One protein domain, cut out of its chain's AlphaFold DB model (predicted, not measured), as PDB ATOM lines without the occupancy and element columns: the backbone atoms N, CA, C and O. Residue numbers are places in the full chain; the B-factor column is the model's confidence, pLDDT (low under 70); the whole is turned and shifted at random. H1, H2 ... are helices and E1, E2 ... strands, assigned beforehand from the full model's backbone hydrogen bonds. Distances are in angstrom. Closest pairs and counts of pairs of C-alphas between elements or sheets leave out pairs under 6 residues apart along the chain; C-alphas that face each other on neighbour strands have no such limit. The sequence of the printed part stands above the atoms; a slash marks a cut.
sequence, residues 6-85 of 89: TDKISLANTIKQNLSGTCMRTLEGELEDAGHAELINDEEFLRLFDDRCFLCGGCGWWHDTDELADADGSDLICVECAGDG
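This is residues 6 to 85 of the 89 residues of an uncharacterized protein of Phyllobacterium sp. 628 (UniProt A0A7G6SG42). Four helices, H1 to H4, cluster at one end of an elongated domain, a small hairpin of two short strands, E1 and E2, sits in the middle, and a long loop with the short helix H5 makes the other end. The printed part has 80 residues, with five named helices and two named strands in the order H1 H2 H3 H4 E1 E2 H5. The class is mostly helix, and the sheet, E1 - E2, is antiparallel. The whole is compact, with a radius of gyration of the C-alphas of 12.9 A, and spans 40 by 23 by 18 A.

H1, residues 6 to 19, begins at C-alpha 6 at (-35.807, 77.184, 87.337) and is 20.1 A long. H2, residues 27 to 33, measures 10.0 A, H3, residues 37 to 41, 8.3 A, and H4, residues 43 to 50, 10.3 A. E1, residues 53 to 55, and E2, residues 62 to 64, measure 7.1 A each. H5, residues 79 to 83, is 5.8 A long and ends at C-alpha 83 at (-54.409, 51.098, 71.011).

H1 touches H2 with residues 15 to 19 alone, about perpendicular at 77 degrees; the closest C-alphas, of Ile 15 and Glu 30, are 6.3 A apart. H1 also touches H4, the same way at a steep tilt of 45 degrees, with the C-alphas of Ala 12 and Phe 49 closest at 5.8 A. H2 touches H3, the C-alphas of Leu 31 and Ala 37 being closest at 4.8 A. H3 and H4 only just touch, only at the corner, with 3 pairs of C-alphas within 8 A, the closest those of Leu 39 and Phe 45 at 6.5 A. The hairpin E1 and E2 has N 54 and O 63 within hydrogen-bond range at 2.9 A. H5 touches no helix. Each O i to N i+4 pair is within hydrogen-bond range in H1, H2, H4 and H5; H3 has 0 of 1, but 2 of 2 O i to N i+3 pairs.

The C-alphas farthest apart, of Gly 35 and Gly 85, are 40.3 A apart. The printed part has no cut, and the link from E2 to H5, 14 residues, is long. Mean pLDDT of the printed part is 86.2; residues 71 to 74 and 84 to 85 are under 70.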
ATOM      1  N   THR A   6     -36.793  77.653  88.325       84.25
ATOM      2  CA  THR A   6     -35.807  77.184  87.337       84.25
ATOM      3  C   THR A   6     -35.053  75.929  87.800       84.25
ATOM      4  O   THR A   6     -34.786  75.034  86.995       84.25
ATOM      5  N   ASP A   7     -34.741  75.836  89.095       87.56
ATOM      6  CA  ASP A   7     -34.085  74.665  89.686       87.56
ATOM      7  C   ASP A   7     -35.041  73.469  89.696       87.56
ATOM      8  O   ASP A   7     -34.664  72.380  89.267       87.56
ATOM      9  N   LYS A   8     -36.311  73.688  90.077       86.75
ATOM     10  CA  LYS A   8     -37.365  72.658  90.033       86.75
ATOM     11  C   LYS A   8     -37.567  72.109  88.617       86.75
ATOM     12  O   LYS A   8     -37.634  70.899  88.433       86.75
ATOM     13  N   ILE A   9     -37.593  72.986  87.611       89.56
ATOM     14  CA  ILE A   9     -37.678  72.616  86.188       89.56
ATOM     15  C   ILE A   9     -36.501  71.741  85.755       89.56
ATOM     16  O   ILE A   9     -36.684  70.758  85.030       89.56
ATOM     17  N   SER A  10     -35.293  72.122  86.158       91.25
ATOM     18  CA  SER A  10     -34.077  71.403  85.784       91.25
ATOM     19  C   SER A  10     -34.042  70.029  86.447       91.25
ATOM     20  O   SER A  10     -33.784  69.036  85.773       91.25
ATOM     21  N   LEU A  11     -34.399  69.956  87.732       90.94
ATOM     22  CA  LEU A  11     -34.501  68.704  88.469       90.94
ATOM     23  C   LEU A  11     -35.562  67.776  87.869       90.94
ATOM     24  O   LEU A  11     -35.256  66.627  87.579       90.94
ATOM     25  N   ALA A  12     -36.772  68.276  87.602       90.75
ATOM     26  CA  ALA A  12     -37.841  67.482  86.997       90.75
ATOM     27  C   ALA A  12     -37.422  66.867  85.649       90.75
ATOM     28  O   ALA A  12     -37.750  65.718  85.378       90.75
ATOM     29  N   ASN A  13     -36.658  67.595  84.821       90.50
ATOM     30  CA  ASN A  13     -36.108  67.050  83.572       90.50
ATOM     31  C   ASN A  13     -35.105  65.917  83.818       90.50
ATOM     32  O   ASN A  13     -35.150  64.910  83.118       90.50
ATOM     33  N   THR A  14     -34.211  66.074  84.793       91.00
ATOM     34  CA  THR A  14     -33.233  65.038  85.147       91.00
ATOM     35  C   THR A  14     -33.931  63.774  85.641       91.00
ATOM     36  O   THR A  14     -33.657  62.685  85.147       91.00
ATOM     37  N   ILE A  15     -34.881  63.922  86.567       91.31
ATOM     38  CA  ILE A  15     -35.640  62.801  87.135       91.31
ATOM     39  C   ILE A  15     -36.457  62.100  86.044       91.31
ATOM     40  O   ILE A  15     -36.409  60.879  85.921       91.31
ATOM     41  N   LYS A  16     -37.128  62.871  85.180       90.00
ATOM     42  CA  LYS A  16     -37.817  62.350  83.996       90.00
ATOM     43  C   LYS A  16     -36.885  61.507  83.124       90.00
ATOM     44  O   LYS A  16     -37.270  60.420  82.722       90.00
ATOM     45  N   GLN A  17     -35.680  61.989  82.817       88.88
ATOM     46  CA  GLN A  17     -34.731  61.248  81.975       88.88
ATOM     47  C   GLN A  17     -34.279  59.929  82.608       88.88
ATOM     48  O   GLN A  17     -34.034  58.970  81.881       88.88
ATOM     49  N   ASN A  18     -34.188  59.870  83.936       88.00
ATOM     50  CA  ASN A  18     -33.841  58.641  84.645       88.00
ATOM     51  C   ASN A  18     -35.010  57.646  84.716       88.00
ATOM     52  O   ASN A  18     -34.781  56.438  84.737       88.00
ATOM     53  N   LEU A  19     -36.248  58.148  84.776       87.06
ATOM     54  CA  LEU A  19     -37.463  57.335  84.847       87.06
ATOM     55  C   LEU A  19     -37.965  56.879  83.477       87.06
ATOM     56  O   LEU A  19     -38.504  55.782  83.358       87.06
ATOM     57  N   SER A  20     -37.787  57.700  82.444       81.12
ATOM     58  CA  SER A  20     -38.225  57.396  81.085       81.12
ATOM     59  C   SER A  20     -37.616  56.076  80.611       81.12
ATOM     60  O   SER A  20     -36.404  55.861  80.682       81.12
ATOM     61  N   GLY A  21     -38.475  55.159  80.159       71.25
ATOM     62  CA  GLY A  21     -38.040  53.845  79.687       71.25
ATOM     63  C   GLY A  21     -37.648  52.856  80.793       71.25
ATOM     64  O   GLY A  21     -37.007  51.846  80.499       71.25
ATOM     65  N   THR A  22     -38.020  53.104  82.054       78.12
ATOM     66  CA  THR A  22     -37.927  52.109  83.133       78.12
ATOM     67  C   THR A  22     -39.246  51.974  83.892       78.12
ATOM     68  O   THR A  22     -39.998  52.930  84.057       78.12
ATOM     69  N   CYS A  23     -39.529  50.764  84.376       78.62
ATOM     70  CA  CYS A  23     -40.643  50.458  85.282       78.62
ATOM     71  C   CYS A  23     -40.172  50.107  86.704       78.62
ATOM     72  O   CYS A  23     -40.976  49.841  87.593       78.62
ATOM     73  N   MET A  24     -38.853  50.064  86.928       76.50
ATOM     74  CA  MET A  24     -38.271  49.612  88.198       76.50
ATOM     75  C   MET A  24     -38.047  50.746  89.196       76.50
ATOM     76  O   MET A  24     -37.764  50.482  90.364       76.50
ATOM     77  N   ARG A  25     -38.111  51.998  88.736       83.12
ATOM     78  CA  ARG A  25     -37.828  53.176  89.550       83.12
ATOM     79  C   ARG A  25     -39.084  54.014  89.743       83.12
ATOM     80  O   ARG A  25     -39.908  54.157  88.843       83.12
ATOM     81  N   THR A  26     -39.231  54.531  90.955       88.44
ATOM     82  CA  THR A  26     -40.334  55.402  91.354       88.44
ATOM     83  C   THR A  26     -39.835  56.836  91.455       88.44
ATOM     84  O   THR A  26     -38.654  57.072  91.719       88.44
ATOM     85  N   LEU A  27     -40.746  57.795  91.293       89.62
ATOM     86  CA  LEU A  27     -40.452  59.211  91.511       89.62
ATOM     87  C   LEU A  27     -39.851  59.462  92.901       89.62
ATOM     88  O   LEU A  27     -38.855  60.167  93.019       89.62
ATOM     89  N   GLU A  28     -40.416  58.842  93.939       91.06
ATOM     90  CA  GLU A  28     -39.914  58.957  95.312       91.06
ATOM     91  C   GLU A  28     -38.460  58.475  95.443       91.06
ATOM     92  O   GLU A  28     -37.643  59.179  96.033       91.06
ATOM     93  N   GLY A  29     -38.113  57.331  94.842       91.06
ATOM     94  CA  GLY A  29     -36.753  56.791  94.899       91.06
ATOM     95  C   GLY A  29     -35.731  57.674  94.181       91.06
ATOM     96  O   GLY A  29     -34.646  57.906  94.702       91.06
ATOM     97  N   GLU A  30     -36.086  58.223  93.018       91.88
ATOM     98  CA  GLU A  30     -35.219  59.162  92.295       91.88
ATOM     99  C   GLU A  30     -35.024  60.481  93.048       91.88
ATOM    100  O   GLU A  30     -33.924  61.035  93.076       91.88
ATOM    101  N   LEU A  31     -36.081  60.989  93.686       91.94
ATOM    102  CA  LEU A  31     -35.991  62.180  94.523       91.94
ATOM    103  C   LEU A  31     -35.131  61.931  95.765       91.94
ATOM    104  O   LEU A  31     -34.349  62.805  96.135       91.94
ATOM    105  N   GLU A  32     -35.231  60.758  96.391       92.69
ATOM    106  CA  GLU A  32     -34.373  60.376  97.516       92.69
ATOM    107  C   GLU A  32     -32.898  60.263  97.097       92.69
ATOM    108  O   GLU A  32     -32.044  60.880  97.739       92.69
ATOM    109  N   ASP A  33     -32.606  59.586  95.981       91.06
ATOM    110  CA  ASP A  33     -31.255  59.479  95.403       91.06
ATOM    111  C   ASP A  33     -30.665  60.868  95.078       91.06
ATOM    112  O   ASP A  33     -29.468  61.111  95.269       91.06
ATOM    113  N   ALA A  34     -31.503  61.807  94.625       89.50
ATOM    114  CA  ALA A  34     -31.114  63.186  94.338       89.50
ATOM    115  C   ALA A  34     -31.008  64.085  95.590       89.50
ATOM    116  O   ALA A  34     -30.571  65.231  95.477       89.50
ATOM    117  N   GLY A  35     -31.389  63.598  96.777       91.50
ATOM    118  CA  GLY A  35     -31.389  64.376  98.020       91.50
ATOM    119  C   GLY A  35     -32.522  65.404  98.118       91.50
ATOM    120  O   GLY A  35     -32.370  66.408  98.811       91.50
ATOM    121  N   HIS A  36     -33.628  65.149  97.418       91.38
ATOM    122  CA  HIS A  36     -34.803  66.011  97.275       91.38
ATOM    123  C   HIS A  36     -36.119  65.302  97.637       91.38
ATOM    124  O   HIS A  36     -37.181  65.630  97.100       91.38
ATOM    125  N   ALA A  37     -36.071  64.319  98.541       91.88
ATOM    126  CA  ALA A  37     -37.242  63.554  98.979       91.88
ATOM    127  C   ALA A  37     -38.384  64.447  99.508       91.88
ATOM    128  O   ALA A  37     -39.546  64.066  99.445       91.88
ATOM    129  N   GLU A  38     -38.093  65.661  99.984       91.19
ATOM    130  CA  GLU A  38     -39.106  66.631 100.403       91.19
ATOM    131  C   GLU A  38     -40.060  67.051  99.274       91.19
ATOM    132  O   GLU A  38     -41.211  67.398  99.548       91.19
ATOM    133  N   LEU A  39     -39.611  66.987  98.015       91.12
ATOM    134  CA  LEU A  39     -40.396  67.401  96.852       91.12
ATOM    135  C   LEU A  39     -41.532  66.434  96.519       91.12
ATOM    136  O   LEU A  39     -42.456  66.828  95.813       91.12
ATOM    137  N   ILE A  40     -41.527  65.214  97.072       91.88
ATOM    138  CA  ILE A  40     -42.648  64.278  96.907       91.88
ATOM    139  C   ILE A  40     -43.948  64.821  97.522       91.88
ATOM    140  O   ILE A  40     -45.032  64.394  97.150       91.88
ATOM    141  N   ASN A  41     -43.847  65.778  98.453       91.25
ATOM    142  CA  ASN A  41     -44.988  66.459  99.066       91.25
ATOM    143  C   ASN A  41     -45.159  67.904  98.553       91.25
ATOM    144  O   ASN A  41     -45.998  68.643  99.069       91.25
ATOM    145  N   ASP A  42     -44.353  68.340  97.579       91.50
ATOM    146  CA  ASP A  42     -44.427  69.682  96.995       91.50
ATOM    147  C   ASP A  42     -45.388  69.657  95.798       91.50
ATOM    148  O   ASP A  42     -45.033  69.247  94.695       91.50
ATOM    149  N   GLU A  43     -46.632  70.096  96.016       90.94
ATOM    150  CA  GLU A  43     -47.685  70.095  94.986       90.94
ATOM    151  C   GLU A  43     -47.292  70.850  93.707       90.94
ATOM    152  O   GLU A  43     -47.736  70.496  92.617       90.94
ATOM    153  N   GLU A  44     -46.487  71.908  93.821       90.62
ATOM    154  CA  GLU A  44     -46.039  72.686  92.664       90.62
ATOM    155  C   GLU A  44     -45.048  71.880  91.821       90.62
ATOM    156  O   GLU A  44     -45.157  71.864  90.596       90.62
ATOM    157  N   PHE A  45     -44.112  71.182  92.466       91.19
ATOM    158  CA  PHE A  45     -43.195  70.275  91.789       91.19
ATOM    159  C   PHE A  45     -43.938  69.103  91.150       91.19
ATOM    160  O   PHE A  45     -43.694  68.822  89.981       91.19
ATOM    161  N   LEU A  46     -44.861  68.463  91.875       91.00
ATOM    162  CA  LEU A  46     -45.646  67.344  91.348       91.00
ATOM    163  C   LEU A  46     -46.439  67.753  90.104       91.00
ATOM    164  O   LEU A  46     -46.313  67.108  89.073       91.00
ATOM    165  N   ARG A  47     -47.147  68.891  90.141       89.75
ATOM    166  CA  ARG A  47     -47.856  69.411  88.957       89.75
ATOM    167  C   ARG A  47     -46.917  69.697  87.788       89.75
ATOM    168  O   ARG A  47     -47.287  69.487  86.640       89.75
ATOM    169  N   LEU A  48     -45.716  70.202  88.068       90.12
ATOM    170  CA  LEU A  48     -44.713  70.468  87.038       90.12
ATOM    171  C   LEU A  48     -44.141  69.177  86.443       90.12
ATOM    172  O   LEU A  48     -43.771  69.155  85.271       90.12
ATOM    173  N   PHE A  49     -44.032  68.127  87.253       90.31
ATOM    174  CA  PHE A  49     -43.554  66.816  86.841       90.31
ATOM    175  C   PHE A  49     -44.611  66.067  86.015       90.31
ATOM    176  O   PHE A  49     -44.281  65.564  84.941       90.31
ATOM    177  N   ASP A  50     -45.872  66.092  86.452       88.69
ATOM    178  CA  ASP A  50     -47.012  65.470  85.764       88.69
ATOM    179  C   ASP A  50     -47.234  66.038  84.352       88.69
ATOM    180  O   ASP A  50     -47.638  65.311  83.451       88.69
ATOM    181  N   ASP A  51     -46.911  67.316  84.116       88.44
ATOM    182  CA  ASP A  51     -46.981  67.948  82.784       88.44
ATOM    183  C   ASP A  51     -45.963  67.360  81.782       88.44
ATOM    184  O   ASP A  51     -46.040  67.595  80.576       88.44
ATOM    185  N   ARG A  52     -44.983  66.584  82.262       89.31
ATOM    186  CA  ARG A  52     -43.820  66.149  81.473       89.31
ATOM    187  C   ARG A  52     -43.747  64.657  81.238       89.31
ATOM    188  O   ARG A  52     -43.182  64.246  80.220       89.31
ATOM    189  N   CYS A  53     -44.193  63.871  82.204       90.25
ATOM    190  CA  CYS A  53     -44.245  62.424  82.112       90.25
ATOM    191  C   CYS A  53     -45.266  61.866  83.098       90.25
ATOM    192  O   CYS A  53     -45.555  62.476  84.124       90.25
ATOM    193  N   PHE A  54     -45.753  60.670  82.809       89.50
ATOM    194  CA  PHE A  54     -46.709  59.963  83.646       89.50
ATOM    195  C   PHE A  54     -46.338  58.485  83.750       89.50
ATOM    196  O   PHE A  54     -45.641  57.941  82.893       89.50
ATOM    197  N   LEU A  55     -46.814  57.827  84.803       89.44
ATOM    198  CA  LEU A  55     -46.714  56.379  84.941       89.44
ATOM    199  C   LEU A  55     -47.944  55.743  84.292       89.44
ATOM    200  O   LEU A  55     -49.061  55.941  84.768       89.44
ATOM    201  N   CYS A  56     -47.746  54.980  83.221       89.88
ATOM    202  CA  CYS A  56     -48.844  54.305  82.542       89.88
ATOM    203  C   CYS A  56     -49.438  53.207  83.434       89.88
ATOM    204  O   CYS A  56     -48.738  52.273  83.827       89.88
ATOM    205  N   GLY A  57     -50.743  53.278  83.707       87.12
ATOM    206  CA  GLY A  57     -51.463  52.264  84.483       87.12
ATOM    207  C   GLY A  57     -51.582  50.900  83.787       87.12
ATOM    208  O   GLY A  57     -51.808  49.896  84.457       87.12
ATOM    209  N   GLY A  58     -51.408  50.850  82.460       87.44
ATOM    210  CA  GLY A  58     -51.472  49.621  81.662       87.44
ATOM    211  C   GLY A  58     -50.174  48.810  81.697       87.44
ATOM    212  O   GLY A  58     -50.168  47.656  82.122       87.44
ATOM    213  N   CYS A  59     -49.060  49.410  81.268       88.31
ATOM    214  CA  CYS A  59     -47.762  48.728  81.210       88.31
ATOM    215  C   CYS A  59     -46.900  48.920  82.469       88.31
ATOM    216  O   CYS A  59     -45.980  48.135  82.697       88.31
ATOM    217  N   GLY A  60     -47.167  49.945  83.287       87.62
ATOM    218  CA  GLY A  60     -46.361  50.291  84.462       87.62
ATOM    219  C   GLY A  60     -45.041  51.002  84.141       87.62
ATOM    220  O   GLY A  60     -44.146  51.019  84.983       87.62
ATOM    221  N   TRP A  61     -44.885  51.541  82.930       90.38
ATOM    222  CA  TRP A  61     -43.694  52.286  82.511       90.38
ATOM    223  C   TRP A  61     -43.941  53.788  82.573       90.38
ATOM    224  O   TRP A  61     -45.068  54.253  82.389       90.38
ATOM    225  N   TRP A  62     -42.876  54.546  82.828       91.00
ATOM    226  CA  TRP A  62     -42.914  55.998  82.711       91.00
ATOM    227  C   TRP A  62     -42.813  56.412  81.244       91.00
ATOM    228  O   TRP A  62     -41.852  56.050  80.559       91.00
ATOM    229  N   HIS A  63     -43.794  57.192  80.808       89.88
ATOM    230  CA  HIS A  63     -43.951  57.691  79.448       89.88
ATOM    231  C   HIS A  63     -43.957  59.214  79.413       89.88
ATOM    232  O   HIS A  63     -44.286  59.870  80.405       89.88
ATOM    233  N   ASP A  64     -43.600  59.774  78.261       90.00
ATOM    234  CA  ASP A  64     -43.746  61.203  78.006       90.00
ATOM    235  C   ASP A  64     -45.226  61.572  77.906       90.00
ATOM    236  O   ASP A  64     -46.024  60.791  77.403       90.00
ATOM    237  N   THR A  65     -45.615  62.774  78.341       89.06
ATOM    238  CA  THR A  65     -47.011  63.239  78.204       89.06
ATOM    239  C   THR A  65     -47.484  63.310  76.751       89.06
ATOM    240  O   THR A  65     -48.678  63.192  76.504       89.06
ATOM    241  N   ASP A  66     -46.563  63.406  75.789       88.12
ATOM    242  CA  ASP A  66     -46.853  63.298  74.354       88.12
ATOM    243  C   ASP A  66     -47.299  61.881  73.926       88.12
ATOM    244  O   ASP A  66     -47.912  61.717  72.874       88.12
ATOM    245  N   GLU A  67     -47.000  60.852  74.727       88.38
ATOM    246  CA  GLU A  67     -47.428  59.459  74.524       88.38
ATOM    247  C   GLU A  67     -48.698  59.116  75.320       88.38
ATOM    248  O   GLU A  67     -49.105  57.951  75.363       88.38
ATOM    249  N   LEU A  68     -49.315  60.096  75.990       88.94
ATOM    250  CA  LEU A  68     -50.559  59.901  76.726       88.94
ATOM    251  C   LEU A  68     -51.708  59.680  75.738       88.94
ATOM    252  O   LEU A  68     -51.901  60.459  74.806       88.94
ATOM    253  N   ALA A  69     -52.478  58.614  75.945       87.75
ATOM    254  CA  ALA A  69     -53.678  58.382  75.163       87.75
ATOM    255  C   ALA A  69     -54.760  59.400  75.538       87.75
ATOM    256  O   ALA A  69     -54.985  59.678  76.717       87.75
ATOM    257  N   ASP A  70     -55.471  59.900  74.530       76.81
ATOM    258  CA  ASP A  70     -56.683  60.700  74.711       76.81
ATOM    259  C   ASP A  70     -57.820  59.748  75.125       76.81
ATOM    260  O   ASP A  70     -58.633  59.299  74.318       76.81
ATOM    261  N   ALA A  71     -57.782  59.303  76.381       63.28
ATOM    262  CA  ALA A  71     -58.763  58.400  76.957       63.28
ATOM    263  C   ALA A  71     -59.745  59.201  77.821       63.28
ATOM    264  O   ALA A  71     -59.336  59.908  78.738       63.28
ATOM    265  N   ASP A  72     -61.052  59.020  77.609       61.66
ATOM    266  CA  ASP A  72     -62.144  59.570  78.441       61.66
ATOM    267  C   ASP A  72     -62.169  59.013  79.895       61.66
ATOM    268  O   ASP A  72     -63.158  59.144  80.623       61.66
ATOM    269  N   GLY A  73     -61.096  58.345  80.329       61.91
ATOM    270  CA  GLY A  73     -60.946  57.716  81.636       61.91
ATOM    271  C   GLY A  73     -60.159  58.565  82.636       61.91
ATOM    272  O   GLY A  73     -59.460  59.509  82.290       61.91
ATOM    273  N   SER A  74     -60.255  58.200  83.915       66.00
ATOM    274  CA  SER A  74     -59.427  58.783  84.982       66.00
ATOM    275  C   SER A  74     -57.999  58.232  85.021       66.00
ATOM    276  O   SER A  74     -57.172  58.749  85.769       66.00
ATOM    277  N   ASP A  75     -57.728  57.161  84.277       78.00
ATOM    278  CA  ASP A  75     -56.452  56.458  84.303       78.00
ATOM    279  C   ASP A  75     -55.513  57.003  83.223       78.00
ATOM    280  O   ASP A  75     -55.882  57.109  82.054       78.00
ATOM    281  N   LEU A  76     -54.281  57.328  83.617       87.06
ATOM    282  CA  LEU A  76     -53.230  57.745  82.693       87.06
ATOM    283  C   LEU A  76     -52.653  56.498  82.009       87.06
ATOM    284  O   LEU A  76     -51.976  55.684  82.642       87.06
ATOM    285  N   ILE A  77     -52.948  56.326  80.723       90.06
ATOM    286  CA  ILE A  77     -52.547  55.160  79.923       90.06
ATOM    287  C   ILE A  77     -51.844  55.656  78.654       90.06
ATOM    288  O   ILE A  77     -52.245  56.665  78.079       90.06
ATOM    289  N   CYS A  78     -50.773  54.984  78.223       90.88
ATOM    290  CA  CYS A  78     -50.064  55.357  76.998       90.88
ATOM    291  C   CYS A  78     -50.810  54.914  75.733       90.88
ATOM    292  O   CYS A  78     -51.595  53.967  75.768       90.88
ATOM    293  N   VAL A  79     -50.535  55.588  74.613       89.81
ATOM    294  CA  VAL A  79     -51.146  55.323  73.296       89.81
ATOM    295  C   VAL A  79     -51.021  53.866  72.855       89.81
ATOM    296  O   VAL A  79     -51.972  53.331  72.300       89.81
ATOM    297  N   GLU A  80     -49.902  53.204  73.156       87.38
ATOM    298  CA  GLU A  80     -49.698  51.781  72.849       87.38
ATOM    299  C   GLU A  80     -50.685  50.910  73.641       87.38
ATOM    300  O   GLU A  80     -51.402  50.101  73.068       87.38
ATOM    301  N   CYS A  81     -50.790  51.119  74.958       88.06
ATOM    302  CA  CYS A  81     -51.722  50.366  75.801       88.06
ATOM    303  C   CYS A  81     -53.195  50.697  75.525       88.06
ATOM    304  O   CYS A  81     -54.052  49.851  75.763       88.06
ATOM    305  N   ALA A  82     -53.502  51.913  75.071       85.81
ATOM    306  CA  ALA A  82     -54.854  52.285  74.662       85.81
ATOM    307  C   ALA A  82     -55.221  51.699  73.287       85.81
ATOM    308  O   ALA A  82     -56.359  51.276  73.093       85.81
ATOM    309  N   GLY A  83     -54.258  51.647  72.360       75.06
ATOM    310  CA  GLY A  83     -54.409  51.098  71.011       75.06
ATOM    311  C   GLY A  83     -54.434  49.568  70.949       75.06
ATOM    312  O   GLY A  83     -55.054  49.022  70.045       75.06
ATOM    313  N   ASP A  84     -53.872  48.867  71.940       59.62
ATOM    314  CA  ASP A  84     -53.987  47.400  72.096       59.62
ATOM    315  C   ASP A  84     -55.448  46.939  72.346       59.62
ATOM    316  O   ASP A  84     -55.752  45.749  72.394       59.62
ATOM    317  N   GLY A  85     -56.380  47.887  72.520       53.19
ATOM    318  CA  GLY A  85     -57.825  47.651  72.568       53.19
ATOM    319  C   GLY A  85     -58.539  47.713  71.211       53.19
ATOM    320  O   GLY A  85     -59.745  47.470  71.175       53.19
TER     321      GLY A  85